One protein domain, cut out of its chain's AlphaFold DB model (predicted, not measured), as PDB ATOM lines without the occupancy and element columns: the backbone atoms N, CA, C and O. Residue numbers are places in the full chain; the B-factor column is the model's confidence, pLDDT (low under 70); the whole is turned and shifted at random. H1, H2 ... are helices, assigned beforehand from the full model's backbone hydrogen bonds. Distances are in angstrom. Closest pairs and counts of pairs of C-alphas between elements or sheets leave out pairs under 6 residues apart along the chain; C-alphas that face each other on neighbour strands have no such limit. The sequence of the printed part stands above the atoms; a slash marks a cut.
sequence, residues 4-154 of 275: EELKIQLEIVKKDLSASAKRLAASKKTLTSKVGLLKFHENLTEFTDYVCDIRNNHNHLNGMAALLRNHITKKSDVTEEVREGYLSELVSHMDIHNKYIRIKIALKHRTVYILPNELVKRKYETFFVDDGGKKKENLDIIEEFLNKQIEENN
ATOM      1  N   GLU A   4      36.525 123.844 -58.774       90.94
ATOM      2  CA  GLU A   4      35.837 123.948 -57.483       90.94
ATOM      3  C   GLU A   4      35.163 122.632 -57.055       90.94
ATOM      4  O   GLU A   4      35.209 122.271 -55.878       90.94
ATOM      5  N   GLU A   5      34.648 121.835 -57.996       92.88
ATOM      6  CA  GLU A   5      34.107 120.501 -57.694       92.88
ATOM      7  C   GLU A   5      35.204 119.571 -57.155       92.88
ATOM      8  O   GLU A   5      34.985 118.826 -56.196       92.88
ATOM      9  N   LEU A   6      36.412 119.645 -57.727       92.38
ATOM     10  CA  LEU A   6      37.565 118.862 -57.272       92.38
ATOM     11  C   LEU A   6      38.011 119.249 -55.856       92.38
ATOM     12  O   LEU A   6      38.389 118.369 -55.081       92.38
ATOM     13  N   LYS A   7      37.946 120.534 -55.486       93.50
ATOM     14  CA  LYS A   7      38.236 120.981 -54.113       93.50
ATOM     15  C   LYS A   7      37.217 120.448 -53.111       93.50
ATOM     16  O   LYS A   7      37.607 119.951 -52.057       93.50
ATOM     17  N   ILE A   8      35.928 120.500 -53.448       94.69
ATOM     18  CA  ILE A   8      34.866 119.954 -52.591       94.69
ATOM     19  C   ILE A   8      35.073 118.447 -52.403       94.69
ATOM     20  O   ILE A   8      35.058 117.950 -51.275       94.69
ATOM     21  N   GLN A   9      35.344 117.717 -53.489       94.62
ATOM     22  CA  GLN A   9      35.649 116.286 -53.420       94.62
ATOM     23  C   GLN A   9      36.902 115.991 -52.592       94.62
ATOM     24  O   GLN A   9      36.916 115.006 -51.854       94.62
ATOM     25  N   LEU A  10      37.939 116.832 -52.675       93.38
ATOM     26  CA  LEU A  10      39.143 116.685 -51.861       93.38
ATOM     27  C   LEU A  10      38.810 116.754 -50.363       93.38
ATOM     28  O   LEU A  10      39.282 115.909 -49.604       93.38
ATOM     29  N   GLU A  11      37.983 117.712 -49.939       94.62
ATOM     30  CA  GLU A  11      37.575 117.848 -48.534       94.62
ATOM     31  C   GLU A  11      36.696 116.688 -48.052       94.62
ATOM     32  O   GLU A  11      36.860 116.218 -46.925       94.62
ATOM     33  N   ILE A  12      35.807 116.170 -48.905       95.69
ATOM     34  CA  ILE A  12      35.021 114.965 -48.597       95.69
ATOM     35  C   ILE A  12      35.956 113.770 -48.386       95.69
ATOM     36  O   ILE A  12      35.918 113.126 -47.340       95.69
ATOM     37  N   VAL A  13      36.868 113.525 -49.329       95.62
ATOM     38  CA  VAL A  13      37.790 112.385 -49.250       95.62
ATOM     39  C   VAL A  13      38.760 112.515 -48.068       95.62
ATOM     40  O   VAL A  13      39.101 111.507 -47.453       95.62
ATOM     41  N   LYS A  14      39.173 113.728 -47.674       94.69
ATOM     42  CA  LYS A  14      39.956 113.944 -46.440       94.69
ATOM     43  C   LYS A  14      39.202 113.483 -45.187       94.69
ATOM     44  O   LYS A  14      39.808 112.886 -44.294       94.69
ATOM     45  N   LYS A  15      37.892 113.741 -45.109       95.12
ATOM     46  CA  LYS A  15      37.051 113.264 -43.999       95.12
ATOM     47  C   LYS A  15      36.939 111.739 -44.016       95.12
ATOM     48  O   LYS A  15      37.133 111.113 -42.972       95.12
ATOM     49  N   ASP A  16      36.735 111.145 -45.190       96.00
ATOM     50  CA  ASP A  16      36.683 109.686 -45.366       96.00
ATOM     51  C   ASP A  16      38.014 109.009 -44.994       96.00
ATOM     52  O   ASP A  16      38.028 107.947 -44.363       96.00
ATOM     53  N   LEU A  17      39.147 109.643 -45.315       95.00
ATOM     54  CA  LEU A  17      40.483 109.202 -44.905       95.00
ATOM     55  C   LEU A  17      40.634 109.184 -43.385       95.00
ATOM     56  O   LEU A  17      41.070 108.184 -42.821       95.00
ATOM     57  N   SER A  18      40.230 110.260 -42.709       95.06
ATOM     58  CA  SER A  18      40.278 110.329 -41.245       95.06
ATOM     59  C   SER A  18      39.391 109.259 -40.596       95.06
ATOM     60  O   SER A  18      39.796 108.599 -39.635       95.06
ATOM     61  N   ALA A  19      38.188 109.046 -41.134       96.12
ATOM     62  CA  ALA A  19      37.262 108.034 -40.637       96.12
ATOM     63  C   ALA A  19      37.786 106.604 -40.855       96.12
ATOM     64  O   ALA A  19      37.750 105.791 -39.930       96.12
ATOM     65  N   SER A  20      38.303 106.298 -42.047       97.19
ATOM     66  CA  SER A  20      38.882 104.983 -42.354       97.19
ATOM     67  C   SER A  20      40.155 104.703 -41.555       97.19
ATOM     68  O   SER A  20      40.307 103.596 -41.050       97.19
ATOM     69  N   ALA A  21      41.012 105.704 -41.327       96.25
ATOM     70  CA  ALA A  21      42.195 105.559 -40.474       96.25
ATOM     71  C   ALA A  21      41.826 105.140 -39.039       96.25
ATOM     72  O   ALA A  21      42.477 104.274 -38.454       96.25
ATOM     73  N   LYS A  22      40.741 105.696 -38.478       96.81
ATOM     74  CA  LYS A  22      40.232 105.300 -37.150       96.81
ATOM     75  C   LYS A  22      39.755 103.848 -37.121       96.81
ATOM     76  O   LYS A  22      40.071 103.133 -36.170       96.81
ATOM     77  N   ARG A  23      39.022 103.403 -38.150       97.38
ATOM     78  CA  ARG A  23      38.568 102.004 -38.256       97.38
ATOM     79  C   ARG A  23      39.741 101.042 -38.395       97.38
ATOM     80  O   ARG A  23      39.816 100.063 -37.654       97.38
ATOM     81  N   LEU A  24      40.701 101.366 -39.259       96.88
ATOM     82  CA  LEU A  24      41.908 100.569 -39.446       96.88
ATOM     83  C   LEU A  24      42.736 100.481 -38.154       96.88
ATOM     84  O   LEU A  24      43.171  99.394 -37.777       96.88
ATOM     85  N   ALA A  25      42.896 101.586 -37.422       96.06
ATOM     86  CA  ALA A  25      43.585 101.599 -36.130       96.06
ATOM     87  C   ALA A  25      42.867 100.752 -35.063       96.06
ATOM     88  O   ALA A  25      43.522 100.043 -34.294       96.06
ATOM     89  N   ALA A  26      41.531 100.787 -35.023       96.56
ATOM     90  CA  ALA A  26      40.742  99.936 -34.135       96.56
ATOM     91  C   ALA A  26      40.906  98.448 -34.492       96.56
ATOM     92  O   ALA A  26      41.186  97.632 -33.614       96.56
ATOM     93  N   SER A  27      40.829  98.108 -35.781       96.25
ATOM     94  CA  SER A  27      41.026  96.739 -36.265       96.25
ATOM     95  C   SER A  27      42.452  96.230 -35.998       96.25
ATOM     96  O   SER A  27      42.636  95.118 -35.500       96.25
ATOM     97  N   LYS A  28      43.474  97.084 -36.178       95.69
ATOM     98  CA  LYS A  28      44.866  96.814 -35.773       95.69
ATOM     99  C   LYS A  28      44.953  96.467 -34.289       95.69
ATOM    100  O   LYS A  28      45.627  95.506 -33.918       95.69
ATOM    101  N   LYS A  29      44.305  97.252 -33.421       94.81
ATOM    102  CA  LYS A  29      44.325  97.022 -31.969       94.81
ATOM    103  C   LYS A  29      43.753  95.646 -31.629       94.81
ATOM    104  O   LYS A  29      44.381  94.920 -30.865       94.81
ATOM    105  N   THR A  30      42.633  95.268 -32.242       94.06
ATOM    106  CA  THR A  30      42.026  93.937 -32.087       94.06
ATOM    107  C   THR A  30      42.940  92.820 -32.589       94.06
ATOM    108  O   THR A  30      43.107  91.812 -31.907       94.06
ATOM    109  N   LEU A  31      43.561  92.986 -33.760       94.06
ATOM    110  CA  LEU A  31      44.481  91.988 -34.300       94.06
ATOM    111  C   LEU A  31      45.710  91.828 -33.393       94.06
ATOM    112  O   LEU A  31      46.017  90.723 -32.958       94.06
ATOM    113  N   THR A  32      46.388  92.922 -33.052       92.88
ATOM    114  CA  THR A  32      47.609  92.870 -32.231       92.88
ATOM    115  C   THR A  32      47.366  92.343 -30.817       92.88
ATOM    116  O   THR A  32      48.217  91.612 -30.312       92.88
ATOM    117  N   SER A  33      46.213  92.630 -30.201       91.00
ATOM    118  CA  SER A  33      45.874  92.082 -28.882       91.00
ATOM    119  C   SER A  33      45.651  90.569 -28.912       91.00
ATOM    120  O   SER A  33      46.061  89.890 -27.975       91.00
ATOM    121  N   LYS A  34      45.063  90.026 -29.990       90.50
ATOM    122  CA  LYS A  34      44.905  88.573 -30.162       90.50
ATOM    123  C   LYS A  34      46.217  87.861 -30.485       90.50
ATOM    124  O   LYS A  34      46.392  86.720 -30.078       90.50
ATOM    125  N   VAL A  35      47.124  88.512 -31.215       89.25
ATOM    126  CA  VAL A  35      48.432  87.928 -31.557       89.25
ATOM    127  C   VAL A  35      49.369  87.882 -30.348       89.25
ATOM    128  O   VAL A  35      50.104  86.915 -30.189       89.25
ATOM    129  N   GLY A  36      49.379  88.921 -29.507       83.25
ATOM    130  CA  GLY A  36      50.157  88.937 -28.260       83.25
ATOM    131  C   GLY A  36      51.686  88.982 -28.424       83.25
ATOM    132  O   GLY A  36      52.404  88.865 -27.435       83.25
ATOM    133  N   LEU A  37      52.208  89.170 -29.642       88.44
ATOM    134  CA  LEU A  37      53.647  89.264 -29.913       88.44
ATOM    135  C   LEU A  37      54.093  90.724 -30.039       88.44
ATOM    136  O   LEU A  37      53.645  91.434 -30.943       88.44
ATOM    137  N   LEU A  38      55.034  91.150 -29.188       89.12
ATOM    138  CA  LEU A  38      55.518  92.537 -29.138       89.12
ATOM    139  C   LEU A  38      56.043  93.025 -30.497       89.12
ATOM    140  O   LEU A  38      55.556  94.017 -31.027       89.12
ATOM    141  N   LYS A  39      56.952  92.267 -31.118       88.75
ATOM    142  CA  LYS A  39      57.537  92.629 -32.418       88.75
ATOM    143  C   LYS A  39      56.494  92.723 -33.538       88.75
ATOM    144  O   LYS A  39      56.598  93.554 -34.433       88.75
ATOM    145  N   PHE A  40      55.462  91.878 -33.495       90.38
ATOM    146  CA  PHE A  40      54.353  91.963 -34.445       90.38
ATOM    147  C   PHE A  40      53.537  93.242 -34.226       90.38
ATOM    148  O   PHE A  40      53.165  93.906 -35.192       90.38
ATOM    149  N   HIS A  41      53.278  93.599 -32.964       91.44
ATOM    150  CA  HIS A  41      52.578  94.826 -32.604       91.44
ATOM    151  C   HIS A  41      53.337  96.083 -33.052       91.44
ATOM    152  O   HIS A  41      52.715  96.985 -33.617       91.44
ATOM    153  N   GLU A  42      54.654  96.124 -32.848       91.12
ATOM    154  CA  GLU A  42      55.530  97.217 -33.289       91.12
ATOM    155  C   GLU A  42      55.498  97.359 -34.815       91.12
ATOM    156  O   GLU A  42      55.076  98.397 -35.325       91.12
ATOM    157  N   ASN A  43      55.808  96.280 -35.545       91.25
ATOM    158  CA  ASN A  43      55.830  96.277 -37.010       91.25
ATOM    159  C   ASN A  43      54.478  96.691 -37.616       91.25
ATOM    160  O   ASN A  43      54.422  97.493 -38.551       91.25
ATOM    161  N   LEU A  44      53.367  96.158 -37.090       93.25
ATOM    162  CA  LEU A  44      52.035  96.478 -37.604       93.25
ATOM    163  C   LEU A  44      51.598  97.901 -37.238       93.25
ATOM    164  O   LEU A  44      50.830  98.515 -37.984       93.25
ATOM    165  N   THR A  45      52.075  98.433 -36.112       92.62
ATOM    166  CA  THR A  45      51.846  99.827 -35.724       92.62
ATOM    167  C   THR A  45      52.596 100.772 -36.641       92.62
ATOM    168  O   THR A  45      51.936 101.597 -37.263       92.62
ATOM    169  N   GLU A  46      53.902 100.584 -36.837       91.75
ATOM    170  CA  GLU A  46      54.681 101.399 -37.779       91.75
ATOM    171  C   GLU A  46      54.080 101.373 -39.191       91.75
ATOM    172  O   GLU A  46      53.924 102.417 -39.826       91.75
ATOM    173  N   PHE A  47      53.688 100.189 -39.672       93.56
ATOM    174  CA  PHE A  47      53.063 100.039 -40.985       93.56
ATOM    175  C   PHE A  47      51.714 100.767 -41.077       93.56
ATOM    176  O   PHE A  47      51.485 101.524 -42.021       93.56
ATOM    177  N   THR A  48      50.816 100.545 -40.112       94.19
ATOM    178  CA  THR A  48      49.480 101.163 -40.124       94.19
ATOM    179  C   THR A  48      49.575 102.678 -39.993       94.19
ATOM    180  O   THR A  48      48.869 103.389 -40.699       94.19
ATOM    181  N   ASP A  49      50.461 103.178 -39.136       92.81
ATOM    182  CA  ASP A  49      50.641 104.612 -38.930       92.81
ATOM    183  C   ASP A  49      51.192 105.278 -40.201       92.81
ATOM    184  O   ASP A  49      50.737 106.355 -40.581       92.81
ATOM    185  N   TYR A  50      52.099 104.604 -40.916       92.62
ATOM    186  CA  TYR A  50      52.609 105.066 -42.207       92.62
ATOM    187  C   TYR A  50      51.547 105.096 -43.319       92.62
ATOM    188  O   TYR A  50      51.516 106.036 -44.117       92.62
ATOM    189  N   VAL A  51      50.690 104.074 -43.395       92.81
ATOM    190  CA  VAL A  51      49.593 104.010 -44.379       92.81
ATOM    191  C   VAL A  51      48.513 105.053 -44.066       92.81
ATOM    192  O   VAL A  51      47.997 105.695 -44.973       92.81
ATOM    193  N   CYS A  52      48.226 105.285 -42.784       93.06
ATOM    194  CA  CYS A  52      47.236 106.266 -42.336       93.06
ATOM    195  C   CYS A  52      47.727 107.723 -42.356       93.06
ATOM    196  O   CYS A  52      46.926 108.633 -42.113       93.06
ATOM    197  N   ASP A  53      49.018 107.983 -42.589       87.81
ATOM    198  CA  ASP A  53      49.550 109.345 -42.581       87.81
ATOM    199  C   ASP A  53      49.045 110.133 -43.798       87.81
ATOM    200  O   ASP A  53      49.418 109.877 -44.941       87.81
ATOM    201  N   ILE A  54      48.241 111.170 -43.554       83.12
ATOM    202  CA  ILE A  54      47.726 112.068 -44.599       83.12
ATOM    203  C   ILE A  54      48.837 112.826 -45.349       83.12
ATOM    204  O   ILE A  54      48.619 113.336 -46.451       83.12
ATOM    205  N   ARG A  55      50.036 112.918 -44.759       81.94
ATOM    206  CA  ARG A  55      51.229 113.504 -45.387       81.94
ATOM    207  C   ARG A  55      51.889 112.541 -46.369       81.94
ATOM    208  O   ARG A  55      52.778 112.964 -47.109       81.94
ATOM    209  N   ASN A  56      51.467 111.277 -46.399       84.38
ATOM    210  CA  ASN A  56      51.898 110.333 -47.407       84.38
ATOM    211  C   ASN A  56      51.379 110.786 -48.779       84.38
ATOM    212  O   ASN A  56      50.192 110.704 -49.090       84.38
ATOM    213  N   ASN A  57      52.296 111.317 -49.587       85.44
ATOM    214  CA  ASN A  57      51.992 111.929 -50.873       85.44
ATOM    215  C   ASN A  57      52.228 110.977 -52.053       85.44
ATOM    216  O   ASN A  57      52.508 111.447 -53.154       85.44
ATOM    217  N   HIS A  58      52.126 109.664 -51.853       88.44
ATOM    218  CA  HIS A  58      52.160 108.708 -52.953       88.44
ATOM    219  C   HIS A  58      51.083 107.636 -52.847       88.44
ATOM    220  O   HIS A  58      50.524 107.405 -51.785       88.44
ATOM    221  N   ASN A  59      50.798 106.965 -53.959       92.81
ATOM    222  CA  ASN A  59      49.822 105.882 -54.007       92.81
ATOM    223  C   ASN A  59      50.213 104.681 -53.131       92.81
ATOM    224  O   ASN A  59      51.391 104.384 -52.902       92.81
ATOM    225  N   HIS A  60      49.190 103.944 -52.722       93.50
ATOM    226  CA  HIS A  60      49.279 102.649 -52.074       93.50
ATOM    227  C   HIS A  60      48.992 101.508 -53.057       93.50
ATOM    228  O   HIS A  60      48.372 101.695 -54.107       93.50
ATOM    229  N   LEU A  61      49.433 100.303 -52.696       90.25
ATOM    230  CA  LEU A  61      49.246  99.087 -53.482       90.25
ATOM    231  C   LEU A  61      48.268  98.134 -52.782       90.25
ATOM    232  O   LEU A  61      48.641  97.495 -51.800       90.25
ATOM    233  N   ASN A  62      47.067  97.956 -53.339       82.44
ATOM    234  CA  ASN A  62      46.045  97.054 -52.780       82.44
ATOM    235  C   ASN A  62      46.518  95.593 -52.701       82.44
ATOM    236  O   ASN A  62      46.177  94.870 -51.766       82.44
ATOM    237  N   GLY A  63      47.371  95.170 -53.642       79.69
ATOM    238  CA  GLY A  63      48.003  93.846 -53.632       79.69
ATOM    239  C   GLY A  63      48.841  93.562 -52.377       79.69
ATOM    240  O   GLY A  63      49.153  92.404 -52.102       79.69
ATOM    241  N   MET A  64      49.159  94.582 -51.569       82.19
ATOM    242  CA  MET A  64      49.850  94.400 -50.294       82.19
ATOM    243  C   MET A  64      49.035  93.589 -49.284       82.19
ATOM    244  O   MET A  64      49.624  92.880 -48.469       82.19
ATOM    245  N   ALA A  65      47.701  93.625 -49.346       86.69
ATOM    246  CA  ALA A  65      46.868  92.852 -48.427       86.69
ATOM    247  C   ALA A  65      47.184  91.346 -48.489       86.69
ATOM    248  O   ALA A  65      47.215  90.686 -47.457       86.69
ATOM    249  N   ALA A  66      47.514  90.810 -49.670       85.62
ATOM    250  CA  ALA A  66      47.910  89.409 -49.823       85.62
ATOM    251  C   ALA A  66      49.274  89.100 -49.179       85.62
ATOM    252  O   ALA A  66      49.441  88.065 -48.532       85.62
ATOM    253  N   LEU A  67      50.245  90.007 -49.312       81.94
ATOM    254  CA  LEU A  67      51.555  89.867 -48.669       81.94
ATOM    255  C   LEU A  67      51.428  89.930 -47.146       81.94
ATOM    256  O   LEU A  67      52.012  89.109 -46.435       81.94
ATOM    257  N   LEU A  68      50.619  90.865 -46.649       87.94
ATOM    258  CA  LEU A  68      50.378  91.023 -45.226       87.94
ATOM    259  C   LEU A  68      49.580  89.853 -44.650       87.94
ATOM    260  O   LEU A  68      49.909  89.387 -43.564       87.94
ATOM    261  N   ARG A  69      48.617  89.304 -45.401       90.31
ATOM    262  CA  ARG A  69      47.918  88.059 -45.053       90.31
ATOM    263  C   ARG A  69      48.907  86.936 -44.770       90.31
ATOM    264  O   ARG A  69      48.864  86.347 -43.696       90.31
ATOM    265  N   ASN A  70      49.844  86.700 -45.689       85.69
ATOM    266  CA  ASN A  70      50.876  85.675 -45.525       85.69
ATOM    267  C   ASN A  70      51.777  85.946 -44.314       85.69
ATOM    268  O   ASN A  70      52.164  85.011 -43.616       85.69
ATOM    269  N   HIS A  71      52.119  87.210 -44.057       84.19
ATOM    270  CA  HIS A  71      52.916  87.585 -42.892       84.19
ATOM    271  C   HIS A  71      52.167  87.336 -41.574       84.19
ATOM    272  O   HIS A  71      52.745  86.750 -40.660       84.19
ATOM    273  N   ILE A  72      50.888  87.722 -41.485       87.38
ATOM    274  CA  ILE A  72      50.043  87.493 -40.305       87.38
ATOM    275  C   ILE A  72      49.914  85.989 -40.051       87.38
ATOM    276  O   ILE A  72      50.278  85.536 -38.974       87.38
ATOM    277  N   THR A  73      49.522  85.204 -41.058       86.38
ATOM    278  CA  THR A  73      49.348  83.745 -40.925       86.38
ATOM    279  C   THR A  73      50.630  83.026 -40.486       86.38
ATOM    280  O   THR A  73      50.569  82.050 -39.753       86.38
ATOM    281  N   LYS A  74      51.817  83.499 -40.892       83.56
ATOM    282  CA  LYS A  74      53.098  82.913 -40.450       83.56
ATOM    283  C   LYS A  74      53.471  83.256 -39.006       83.56
ATOM    284  O   LYS A  74      54.324  82.586 -38.431       83.56
ATOM    285  N   LYS A  75      52.933  84.348 -38.465       79.00
ATOM    286  CA  LYS A  75      53.329  84.917 -37.168       79.00
ATOM    287  C   LYS A  75      52.250  84.763 -36.103       79.00
ATOM    288  O   LYS A  75      52.524  85.080 -34.949       79.00
ATOM    289  N   SER A  76      51.052  84.305 -36.457       77.50
ATOM    290  CA  SER A  76      49.964  84.134 -35.506       77.50
ATOM    291  C   SER A  76      48.937  83.091 -35.933       77.50
ATOM    292  O   SER A  76      48.697  82.884 -37.119       77.50
ATOM    293  N   ASP A  77      48.291  82.495 -34.932       78.44
ATOM    294  CA  ASP A  77      47.176  81.555 -35.086       78.44
ATOM    295  C   ASP A  77      45.830  82.244 -34.786       78.44
ATOM    296  O   ASP A  77      44.991  81.776 -34.019       78.44
ATOM    297  N   VAL A  78      45.659  83.463 -35.308       87.19
ATOM    298  CA  VAL A  78      44.405  84.211 -35.141       87.19
ATOM    299  C   VAL A  78      43.330  83.671 -36.075       87.19
ATOM    300  O   VAL A  78      43.617  83.250 -37.196       87.19
ATOM    301  N   THR A  79      42.071  83.759 -35.643       89.00
ATOM    302  CA  THR A  79      40.935  83.366 -36.481       89.00
ATOM    303  C   THR A  79      40.917  84.152 -37.791       89.00
ATOM    304  O   THR A  79      41.269  85.337 -37.836       89.00
ATOM    305  N   GLU A  80      40.465  83.492 -38.858       90.19
ATOM    306  CA  GLU A  80      40.329  84.096 -40.185       90.19
ATOM    307  C   GLU A  80      39.527  85.400 -40.140       90.19
ATOM    308  O   GLU A  80      39.961  86.398 -40.704       90.19
ATOM    309  N   GLU A  81      38.436  85.432 -39.376       92.38
ATOM    310  CA  GLU A  81      37.603  86.622 -39.182       92.38
ATOM    311  C   GLU A  81      38.399  87.843 -38.688       92.38
ATOM    312  O   GLU A  81      38.246  88.945 -39.212       92.38
ATOM    313  N   VAL A  82      39.299  87.664 -37.713       91.62
ATOM    314  CA  VAL A  82      40.088  88.780 -37.160       91.62
ATOM    315  C   VAL A  82      41.140  89.248 -38.158       91.62
ATOM    316  O   VAL A  82      41.355  90.451 -38.316       91.62
ATOM    317  N   ARG A  83      41.798  88.305 -38.839       93.50
ATOM    318  CA  ARG A  83      42.799  88.611 -39.867       93.50
ATOM    319  C   ARG A  83      42.163  89.368 -41.031       93.50
ATOM    320  O   ARG A  83      42.645  90.440 -41.396       93.50
ATOM    321  N   GLU A  84      41.095  88.827 -41.606       93.88
ATOM    322  CA  GLU A  84      40.423  89.423 -42.761       93.88
ATOM    323  C   GLU A  84      39.700  90.721 -42.393       93.88
ATOM    324  O   GLU A  84      39.681  91.643 -43.206       93.88
ATOM    325  N   GLY A  85      39.216  90.864 -41.155       94.44
ATOM    326  CA  GLY A  85      38.681  92.130 -40.653       94.44
ATOM    327  C   GLY A  85      39.699  93.274 -40.715       94.44
ATOM    328  O   GLY A  85      39.365  94.388 -41.113       94.44
ATOM    329  N   TYR A  86      40.968  93.015 -40.389       95.62
ATOM    330  CA  TYR A  86      42.034  94.012 -40.541       95.62
ATOM    331  C   TYR A  86      42.422  94.248 -42.002       95.62
ATOM    332  O   TYR A  86      42.552  95.395 -42.428       95.62
ATOM    333  N   LEU A  87      42.578  93.181 -42.791       95.06
ATOM    334  CA  LEU A  87      42.974  93.299 -44.198       95.06
ATOM    335  C   LEU A  87      41.913  94.010 -45.051       95.06
ATOM    336  O   LEU A  87      42.270  94.762 -45.953       95.06
ATOM    337  N   SER A  88      40.631  93.810 -44.752       95.25
ATOM    338  CA  SER A  88      39.523  94.492 -45.425       95.25
ATOM    339  C   SER A  88      39.536  95.998 -45.150       95.25
ATOM    340  O   SER A  88      39.510  96.798 -46.086       95.25
ATOM    341  N   GLU A  89      39.687  96.401 -43.881       96.69
ATOM    342  CA  GLU A  89      39.833  97.820 -43.522       96.69
ATOM    343  C   GLU A  89      41.090  98.437 -44.148       96.69
ATOM    344  O   GLU A  89      41.065  99.592 -44.574       96.69
ATOM    345  N   LEU A  90      42.179  97.667 -44.267       96.06
ATOM    346  CA  LEU A  90      43.405  98.121 -44.919       96.06
ATOM    347  C   LEU A  90      43.176  98.416 -46.404       96.06
ATOM    348  O   LEU A  90      43.557  99.486 -46.875       96.06
ATOM    349  N   VAL A  91      42.547  97.492 -47.135       96.06
ATOM    350  CA  VAL A  91      42.221  97.682 -48.558       96.06
ATOM    351  C   VAL A  91      41.283  98.875 -48.732       96.06
ATOM    352  O   VAL A  91      41.568  99.752 -49.544       96.06
ATOM    353  N   SER A  92      40.232  98.967 -47.912       95.88
ATOM    354  CA  SER A  92      39.296 100.095 -47.937       95.88
ATOM    355  C   SER A  92      40.009 101.433 -47.723       95.88
ATOM    356  O   SER A  92      39.786 102.384 -48.474       95.88
ATOM    357  N   HIS A  93      40.912 101.511 -46.743       96.69
ATOM    358  CA  HIS A  93      41.694 102.718 -46.498       96.69
ATOM    359  C   HIS A  93      42.620 103.058 -47.678       96.69
ATOM    360  O   HIS A  93      42.664 104.211 -48.111       96.69
ATOM    361  N   MET A  94      43.319 102.064 -48.240       95.56
ATOM    362  CA  MET A  94      44.197 102.258 -49.401       95.56
ATOM    363  C   MET A  94      43.435 102.749 -50.638       95.56
ATOM    364  O   MET A  94      43.950 103.599 -51.365       95.56
ATOM    365  N   ASP A  95      42.206 102.283 -50.863       95.94
ATOM    366  CA  ASP A  95      41.358 102.751 -51.965       95.94
ATOM    367  C   ASP A  95      40.969 104.224 -51.810       95.94
ATOM    368  O   ASP A  95      41.069 105.010 -52.762       95.94
ATOM    369  N   ILE A  96      40.575 104.624 -50.599       96.38
ATOM    370  CA  ILE A  96      40.236 106.018 -50.286       96.38
ATOM    371  C   ILE A  96      41.480 106.908 -50.440       96.38
ATOM    372  O   ILE A  96      41.397 107.988 -51.031       96.38
ATOM    373  N   HIS A  97      42.646 106.449 -49.982       95.75
ATOM    374  CA  HIS A  97      43.919 107.158 -50.153       95.75
ATOM    375  C   HIS A  97      44.306 107.305 -51.623       95.75
ATOM    376  O   HIS A  97      44.584 108.405 -52.098       95.75
ATOM    377  N   ASN A  98      44.207 106.237 -52.407       94.88
ATOM    378  CA  ASN A  98      44.476 106.303 -53.837       94.88
ATOM    379  C   ASN A  98      43.524 107.274 -54.557       94.88
ATOM    380  O   ASN A  98      43.948 107.993 -55.467       94.88
ATOM    381  N   LYS A  99      42.258 107.365 -54.129       94.81
ATOM    382  CA  LYS A  99      41.322 108.395 -54.606       94.81
ATOM    383  C   LYS A  99      41.780 109.806 -54.214       94.81
ATOM    384  O   LYS A  99      41.783 110.691 -55.068       94.81
ATOM    385  N   TYR A 100      42.218 110.011 -52.973       94.56
ATOM    386  CA  TYR A 100      42.783 111.279 -52.495       94.56
ATOM    387  C   TYR A 100      43.981 111.734 -53.342       94.56
ATOM    388  O   TYR A 100      44.023 112.878 -53.800       94.56
ATOM    389  N   ILE A 101      44.913 110.822 -53.624       93.94
ATOM    390  CA  ILE A 101      46.092 111.073 -54.464       93.94
ATOM    391  C   ILE A 101      45.689 111.481 -55.885       93.94
ATOM    392  O   ILE A 101      46.190 112.485 -56.396       93.94
ATOM    393  N   ARG A 102      44.729 110.781 -56.502       93.00
ATOM    394  CA  ARG A 102      44.217 111.124 -57.843       93.00
ATOM    395  C   ARG A 102      43.602 112.526 -57.896       93.00
ATOM    396  O   ARG A 102      43.873 113.262 -58.843       93.00
ATOM    397  N   ILE A 103      42.832 112.922 -56.879       92.88
ATOM    398  CA  ILE A 103      42.243 114.271 -56.809       92.88
ATOM    399  C   ILE A 103      43.343 115.336 -56.676       92.88
ATOM    400  O   ILE A 103      43.305 116.342 -57.383       92.88
ATOM    401  N   LYS A 104      44.370 115.114 -55.844       90.88
ATOM    402  CA  LYS A 104      45.502 116.057 -55.719       90.88
ATOM    403  C   LYS A 104      46.286 116.226 -57.018       90.88
ATOM    404  O   LYS A 104      46.725 117.337 -57.314       90.88
ATOM    405  N   ILE A 105      46.447 115.151 -57.790       89.31
ATOM    406  CA  ILE A 105      47.070 115.202 -59.120       89.31
ATOM    407  C   ILE A 105      46.212 116.029 -60.078       89.31
ATOM    408  O   ILE A 105      46.741 116.913 -60.750       89.31
ATOM    409  N   ALA A 106      44.892 115.814 -60.095       90.06
ATOM    410  CA  ALA A 106      43.970 116.615 -60.903       90.06
ATOM    411  C   ALA A 106      44.010 118.111 -60.524       90.06
ATOM    412  O   ALA A 106      43.944 118.977 -61.395       90.06
ATOM    413  N   LEU A 107      44.212 118.417 -59.238       88.69
ATOM    414  CA  LEU A 107      44.437 119.771 -58.711       88.69
ATOM    415  C   LEU A 107      45.878 120.292 -58.901       88.69
ATOM    416  O   LEU A 107      46.190 121.391 -58.444       88.69
ATOM    417  N   LYS A 108      46.759 119.539 -59.571       85.06
ATOM    418  CA  LYS A 108      48.156 119.903 -59.877       85.06
ATOM    419  C   LYS A 108      49.029 120.179 -58.642       85.06
ATOM    420  O   LYS A 108      49.909 121.043 -58.669       85.06
ATOM    421  N   HIS A 109      48.827 119.434 -57.553       80.88
ATOM    422  CA  HIS A 109      49.711 119.504 -56.386       80.88
ATOM    423  C   HIS A 109      51.106 118.956 -56.727       80.88
ATOM    424  O   HIS A 109      51.265 117.766 -56.976       80.88
ATOM    425  N   ARG A 110      52.134 119.811 -56.659       70.75
ATOM    426  CA  ARG A 110      53.529 119.478 -57.025       70.75
ATOM    427  C   ARG A 110      54.235 118.493 -56.087       70.75
ATOM    428  O   ARG A 110      55.349 118.078 -56.367       70.75
ATOM    429  N   THR A 111      53.629 118.163 -54.950       72.38
ATOM    430  CA  THR A 111      54.234 117.324 -53.907       72.38
ATOM    431  C   THR A 111      53.784 115.868 -53.960       72.38
ATOM    432  O   THR A 111      54.157 115.101 -53.076       72.38
ATOM    433  N   VAL A 112      52.962 115.499 -54.947       80.88
ATOM    434  CA  VAL A 112      52.372 114.164 -55.080       80.88
ATOM    435  C   VAL A 112      53.112 113.347 -56.126       80.88
ATOM    436  O   VAL A 112      53.302 113.804 -57.249       80.88
ATOM    437  N   TYR A 113      53.475 112.121 -55.760       80.75
ATOM    438  CA  TYR A 113      54.240 111.199 -56.592       80.75
ATOM    439  C   TYR A 113      53.436 109.927 -56.848       80.75
ATOM    440  O   TYR A 113      52.854 109.359 -55.927       80.75
ATOM    441  N   ILE A 114      53.430 109.439 -58.087       85.94
ATOM    442  CA  ILE A 114      52.944 108.089 -58.380       85.94
ATOM    443  C   ILE A 114      54.148 107.160 -58.408       85.94
ATOM    444  O   ILE A 114      54.971 107.212 -59.320       85.94
ATOM    445  N   LEU A 115      54.263 106.325 -57.382       88.56
ATOM    446  CA  LEU A 115      55.303 105.320 -57.285       88.56
ATOM    447  C   LEU A 115      54.887 104.046 -58.040       88.56
ATOM    448  O   LEU A 115      53.757 103.568 -57.874       88.56
ATOM    449  N   PRO A 116      55.809 103.439 -58.810       90.44
ATOM    450  CA  PRO A 116      55.650 102.091 -59.332       90.44
ATOM    451  C   PRO A 116      55.307 101.081 -58.231       90.44
ATOM    452  O   PRO A 116      55.858 101.137 -57.129       90.44
ATOM    453  N   ASN A 117      54.455 100.105 -58.553       90.38
ATOM    454  CA  ASN A 117      53.994  99.086 -57.601       90.38
ATOM    455  C   ASN A 117      55.151  98.352 -56.903       90.38
ATOM    456  O   ASN A 117      55.071  98.093 -55.705       90.38
ATOM    457  N   GLU A 118      56.241  98.073 -57.621       90.31
ATOM    458  CA  GLU A 118      57.428  97.425 -57.054       90.31
ATOM    459  C   GLU A 118      58.101  98.267 -55.960       90.31
ATOM    460  O   GLU A 118      58.542  97.722 -54.950       90.31
ATOM    461  N   LEU A 119      58.133  99.598 -56.097       91.31
ATOM    462  CA  LEU A 119      58.692 100.480 -55.066       91.31
ATOM    463  C   LEU A 119      57.776 100.580 -53.849       91.31
ATOM    464  O   LEU A 119      58.255 100.525 -52.715       91.31
ATOM    465  N   VAL A 120      56.460 100.657 -54.068       91.25
ATOM    466  CA  VAL A 120      55.475 100.631 -52.974       91.25
ATOM    467  C   VAL A 120      55.577  99.315 -52.197       91.25
ATOM    468  O   VAL A 120      55.611  99.319 -50.966       91.25
ATOM    469  N   LYS A 121      55.710  98.186 -52.899       90.12
ATOM    470  CA  LYS A 121      55.916  96.869 -52.289       90.12
ATOM    471  C   LYS A 121      57.212  96.814 -51.480       90.12
ATOM    472  O   LYS A 121      57.165  96.442 -50.309       90.12
ATOM    473  N   ARG A 122      58.344  97.247 -52.050       90.62
ATOM    474  CA  ARG A 122      59.635  97.326 -51.336       90.62
ATOM    475  C   ARG A 122      59.538  98.173 -50.076       90.62
ATOM    476  O   ARG A 122      60.064  97.776 -49.039       90.62
ATOM    477  N   LYS A 123      58.822  99.302 -50.135       90.31
ATOM    478  CA  LYS A 123      58.587 100.157 -48.969       90.31
ATOM    479  C   LYS A 123      57.834  99.410 -47.882       90.31
ATOM    480  O   LYS A 123      58.228  99.460 -46.721       90.31
ATOM    481  N   TYR A 124      56.777  98.695 -48.237       90.06
ATOM    482  CA  TYR A 124      56.008  97.932 -47.264       90.06
ATOM    483  C   TYR A 124      56.783  96.755 -46.669       90.06
ATOM    484  O   TYR A 124      56.668  96.487 -45.477       90.06
ATOM    485  N   GLU A 125      57.635  96.099 -47.455       88.38
ATOM    486  CA  GLU A 125      58.529  95.056 -46.947       88.38
ATOM    487  C   GLU A 125      59.462  95.579 -45.839       88.38
ATOM    488  O   GLU A 125      59.773  94.829 -44.916       88.38
ATOM    489  N   THR A 126      59.840  96.866 -45.848       90.19
ATOM    490  CA  THR A 126      60.716  97.453 -44.808       90.19
ATOM    491  C   THR A 126      60.150  97.393 -43.383       90.19
ATOM    492  O   THR A 126      60.926  97.494 -42.431       90.19
ATOM    493  N   PHE A 127      58.835  97.210 -43.223       89.12
ATOM    494  CA  PHE A 127      58.186  97.068 -41.912       89.12
ATOM    495  C   PHE A 127      58.185  95.627 -41.389       89.12
ATOM    496  O   PHE A 127      57.975  95.407 -40.203       89.12
ATOM    497  N   PHE A 128      58.397  94.637 -42.260       86.19
ATOM    498  CA  PHE A 128      58.240  93.217 -41.922       86.19
ATOM    499  C   PHE A 128      59.515  92.391 -42.137       86.19
ATOM    500  O   PHE A 128      59.551  91.208 -41.798       86.19
ATOM    501  N   VAL A 129      60.558  92.994 -42.710       84.50
ATOM    502  CA  VAL A 129      61.878  92.383 -42.883       84.50
ATOM    503  C   VAL A 129      62.745  92.663 -41.655       84.50
ATOM    504  O   VAL A 129      62.955  93.813 -41.282       84.50
ATOM    505  N   ASP A 130      63.286  91.592 -41.073       79.00
ATOM    506  CA  ASP A 130      64.191  91.651 -39.917       79.00
ATOM    507  C   ASP A 130      65.652  91.937 -40.306       79.00
ATOM    508  O   ASP A 130      66.449  92.369 -39.476       79.00
ATOM    509  N   ASP A 131      66.006  91.706 -41.572       84.38
ATOM    510  CA  ASP A 131      67.327  91.994 -42.125       84.38
ATOM    511  C   ASP A 131      67.510  93.510 -42.316       84.38
ATOM    512  O   ASP A 131      66.925  94.130 -43.211       84.38
ATOM    513  N   GLY A 132      68.343  94.110 -41.461       85.00
ATOM    514  CA  GLY A 132      68.643  95.540 -41.502       85.00
ATOM    515  C   GLY A 132      69.345  95.992 -42.788       85.00
ATOM    516  O   GLY A 132      69.126  97.123 -43.225       85.00
ATOM    517  N   GLY A 133      70.135  95.120 -43.421       84.88
ATOM    518  CA  GLY A 133      70.789  95.393 -44.700       84.88
ATOM    519  C   GLY A 133      69.767  95.497 -45.828       84.88
ATOM    520  O   GLY A 133      69.708  96.518 -46.512       84.88
ATOM    521  N   LYS A 134      68.877  94.505 -45.936       87.62
ATOM    522  CA  LYS A 134      67.782  94.508 -46.921       87.62
ATOM    523  C   LYS A 134      66.795  95.657 -46.693       87.62
ATOM    524  O   LYS A 134      66.300  96.253 -47.651       87.62
ATOM    525  N   LYS A 135      66.509  95.997 -45.428       87.56
ATOM    526  CA  LYS A 135      65.684  97.164 -45.077       87.56
ATOM    527  C   LYS A 135      66.310  98.452 -45.609       87.56
ATOM    528  O   LYS A 135      65.607  99.241 -46.237       87.56
ATOM    529  N   LYS A 136      67.611  98.647 -45.380       84.81
ATOM    530  CA  LYS A 136      68.348  99.820 -45.856       84.81
ATOM    531  C   LYS A 136      68.392  99.881 -47.383       84.81
ATOM    532  O   LYS A 136      68.009 100.901 -47.936       84.81
ATOM    533  N   GLU A 137      68.744  98.784 -48.048       89.00
ATOM    534  CA  GLU A 137      68.794  98.702 -49.514       89.00
ATOM    535  C   GLU A 137      67.455  99.106 -50.155       89.00
ATOM    536  O   GLU A 137      67.415  99.925 -51.071       89.00
ATOM    537  N   ASN A 138      66.334  98.596 -49.633       87.56
ATOM    538  CA  ASN A 138      65.013  98.981 -50.124       87.56
ATOM    539  C   ASN A 138      64.726 100.479 -49.927       87.56
ATOM    540  O   ASN A 138      64.121 101.089 -50.808       87.56
ATOM    541  N   LEU A 139      65.128 101.075 -48.796       86.19
ATOM    542  CA  LEU A 139      64.953 102.512 -48.554       86.19
ATOM    543  C   LEU A 139      65.831 103.358 -49.484       86.19
ATOM    544  O   LEU A 139      65.331 104.347 -50.017       86.19
ATOM    545  N   ASP A 140      67.076 102.942 -49.719       85.12
ATOM    546  CA  ASP A 140      68.018 103.628 -50.608       85.12
ATOM    547  C   ASP A 140      67.476 103.642 -52.054       85.12
ATOM    548  O   ASP A 140      67.393 104.702 -52.672       85.12
ATOM    549  N   ILE A 141      66.964 102.507 -52.559       89.94
ATOM    550  CA  ILE A 141      66.337 102.411 -53.895       89.94
ATOM    551  C   ILE A 141      65.130 103.356 -54.032       89.94
ATOM    552  O   ILE A 141      64.934 103.990 -55.073       89.94
ATOM    553  N   ILE A 142      64.289 103.445 -52.997       85.75
ATOM    554  CA  ILE A 142      63.122 104.342 -53.004       85.75
ATOM    555  C   ILE A 142      63.575 105.804 -52.997       85.75
ATOM    556  O   ILE A 142      63.007 106.626 -53.717       85.75
ATOM    557  N   GLU A 143      64.586 106.135 -52.194       85.12
ATOM    558  CA  GLU A 143      65.114 107.494 -52.092       85.12
ATOM    559  C   GLU A 143      65.768 107.943 -53.407       85.12
ATOM    560  O   GLU A 143      65.507 109.057 -53.863       85.12
ATOM    561  N   GLU A 144      66.521 107.068 -54.077       87.19
ATOM    562  CA  GLU A 144      67.076 107.328 -55.411       87.19
ATOM    563  C   GLU A 144      65.988 107.585 -56.458       87.19
ATOM    564  O   GLU A 144      66.109 108.506 -57.270       87.19
ATOM    565  N   PHE A 145      64.904 106.802 -56.443       88.88
ATOM    566  CA  PHE A 145      63.783 107.020 -57.357       88.88
ATOM    567  C   PHE A 145      63.117 108.379 -57.119       88.88
ATOM    568  O   PHE A 145      62.866 109.122 -58.068       88.88
ATOM    569  N   LEU A 146      62.858 108.730 -55.856       85.19
ATOM    570  CA  LEU A 146      62.276 110.025 -55.497       85.19
ATOM    571  C   LEU A 146      63.187 111.184 -55.909       85.19
ATOM    572  O   LEU A 146      62.702 112.173 -56.453       85.19
ATOM    573  N   ASN A 147      64.497 111.052 -55.709       84.38
ATOM    574  CA  ASN A 147      65.470 112.050 -56.142       84.38
ATOM    575  C   ASN A 147      65.423 112.266 -57.658       84.38
ATOM    576  O   ASN A 147      65.339 113.411 -58.094       84.38
ATOM    577  N   LYS A 148      65.382 111.190 -58.457       86.12
ATOM    578  CA  LYS A 148      65.238 111.289 -59.921       86.12
ATOM    579  C   LYS A 148      63.946 111.992 -60.326       86.12
ATOM    580  O   LYS A 148      63.977 112.872 -61.177       86.12
ATOM    581  N   GLN A 149      62.827 111.681 -59.671       82.38
ATOM    582  CA  GLN A 149      61.554 112.365 -59.926       82.38
ATOM    583  C   GLN A 149      61.614 113.863 -59.592       82.38
ATOM    584  O   GLN A 149      61.038 114.686 -60.303       82.38
ATOM    585  N   ILE A 150      62.305 114.243 -58.516       80.69
ATOM    586  CA  ILE A 150      62.512 115.656 -58.175       80.69
ATOM    587  C   ILE A 150      63.364 116.343 -59.251       80.69
ATOM    588  O   ILE A 150      63.027 117.449 -59.670       80.69
ATOM    589  N   GLU A 151      64.432 115.697 -59.716       82.19
ATOM    590  CA  GLU A 151      65.311 116.227 -60.764       82.19
ATOM    591  C   GLU A 151      64.587 116.385 -62.100       82.19
ATOM    592  O   GLU A 151      64.690 117.440 -62.723       82.19
ATOM    593  N   GLU A 152      63.793 115.398 -62.518       83.62
ATOM    594  CA  GLU A 152      62.953 115.466 -63.721       83.62
ATOM    595  C   GLU A 152      61.979 116.652 -63.655       83.62
ATOM    596  O   GLU A 152      61.899 117.449 -64.592       83.62
ATOM    597  N   ASN A 153      61.324 116.850 -62.507       78.12
ATOM    598  CA  ASN A 153      60.458 118.008 -62.263       78.12
ATOM    599  C   ASN A 153      61.227 119.342 -62.172       78.12
ATOM    600  O   ASN A 153      60.623 120.412 -62.280       78.12
ATOM    601  N   ASN A 154      62.546 119.291 -61.985       78.88
ATOM    602  CA  ASN A 154      63.456 120.433 -61.923       78.88
ATOM    603  C   ASN A 154      64.323 120.557 -63.194       78.88
ATOM    604  O   ASN A 154      65.469 121.007 -63.142       78.88
TER     605      ASN A 154
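This is residues 4 to 154 of the 275 residues of an uncharacterized protein of Pseudomonas syringae pv. coriandricola (UniProt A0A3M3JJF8). Three helical hairpins, H1 with H2, H3 with H4 and H5 with H6, make a flat slab in which the long helices run nearly along one axis. H1 and H4 lie side by side at one edge, H2 and H3 come next, and H6 makes the opposite edge, with short H5 between it and the rest. The 151 printed residues have six named helices, H1 to H6 in order, and no named strand; the class is all helix. The whole is compact, with a radius of gyration of the C-alphas of 16.3 A and spans of 48 by 37 by 20 A.

H1, residues 4 to 35, begins at C-alpha 4 (35.837, 123.948, -57.483) and is 46.1 A long. H2 is residues 38 to 52, 20.8 A, and H3 residues 64 to 75, 16.6 A. H4, residues 80 to 106, is 38.7 A long. H5 is residues 117 to 125, 12.3 A. H6, residues 132 to 153, is 31.7 A long and ends at C-alpha 153 (60.458, 118.008, -62.263).

H1 and H4 touch, closest at the C-alphas of Ser 27 and Tyr 86, 5.2 A, opposite ways at a shallow tilt of 23 degrees. H1, with residues 17 to 32 alone, touches H2, closest at the C-alphas of Thr 32 and His 41, 5.4 A. H4, with residues 83 to 91 alone, touches H3, closest at the C-alphas of Ala 65 and Leu 87, 5.8 A. H5 is close to but not clearly touching H3, at 6.8 A between the C-alphas of Met 64 and Lys 121. H6, with residues 135 to 142 alone, touches H5, at 5.8 A between the C-alphas of Arg 122 and Asn 138; their tilt of 37 degrees is only just steep. H6 is apart from H1, H2, H3 and H4. In H1 to H6 every O i to N i+4 pair is within hydrogen-bond range.

The two C-alphas farthest apart, of Thr 79 and Asn 154, are 50.3 A apart. The printed part has no cut. The link from H2 to H3, 11 residues, is long. The mean pLDDT of the printed part is 89.6, and no printed residue is under 70.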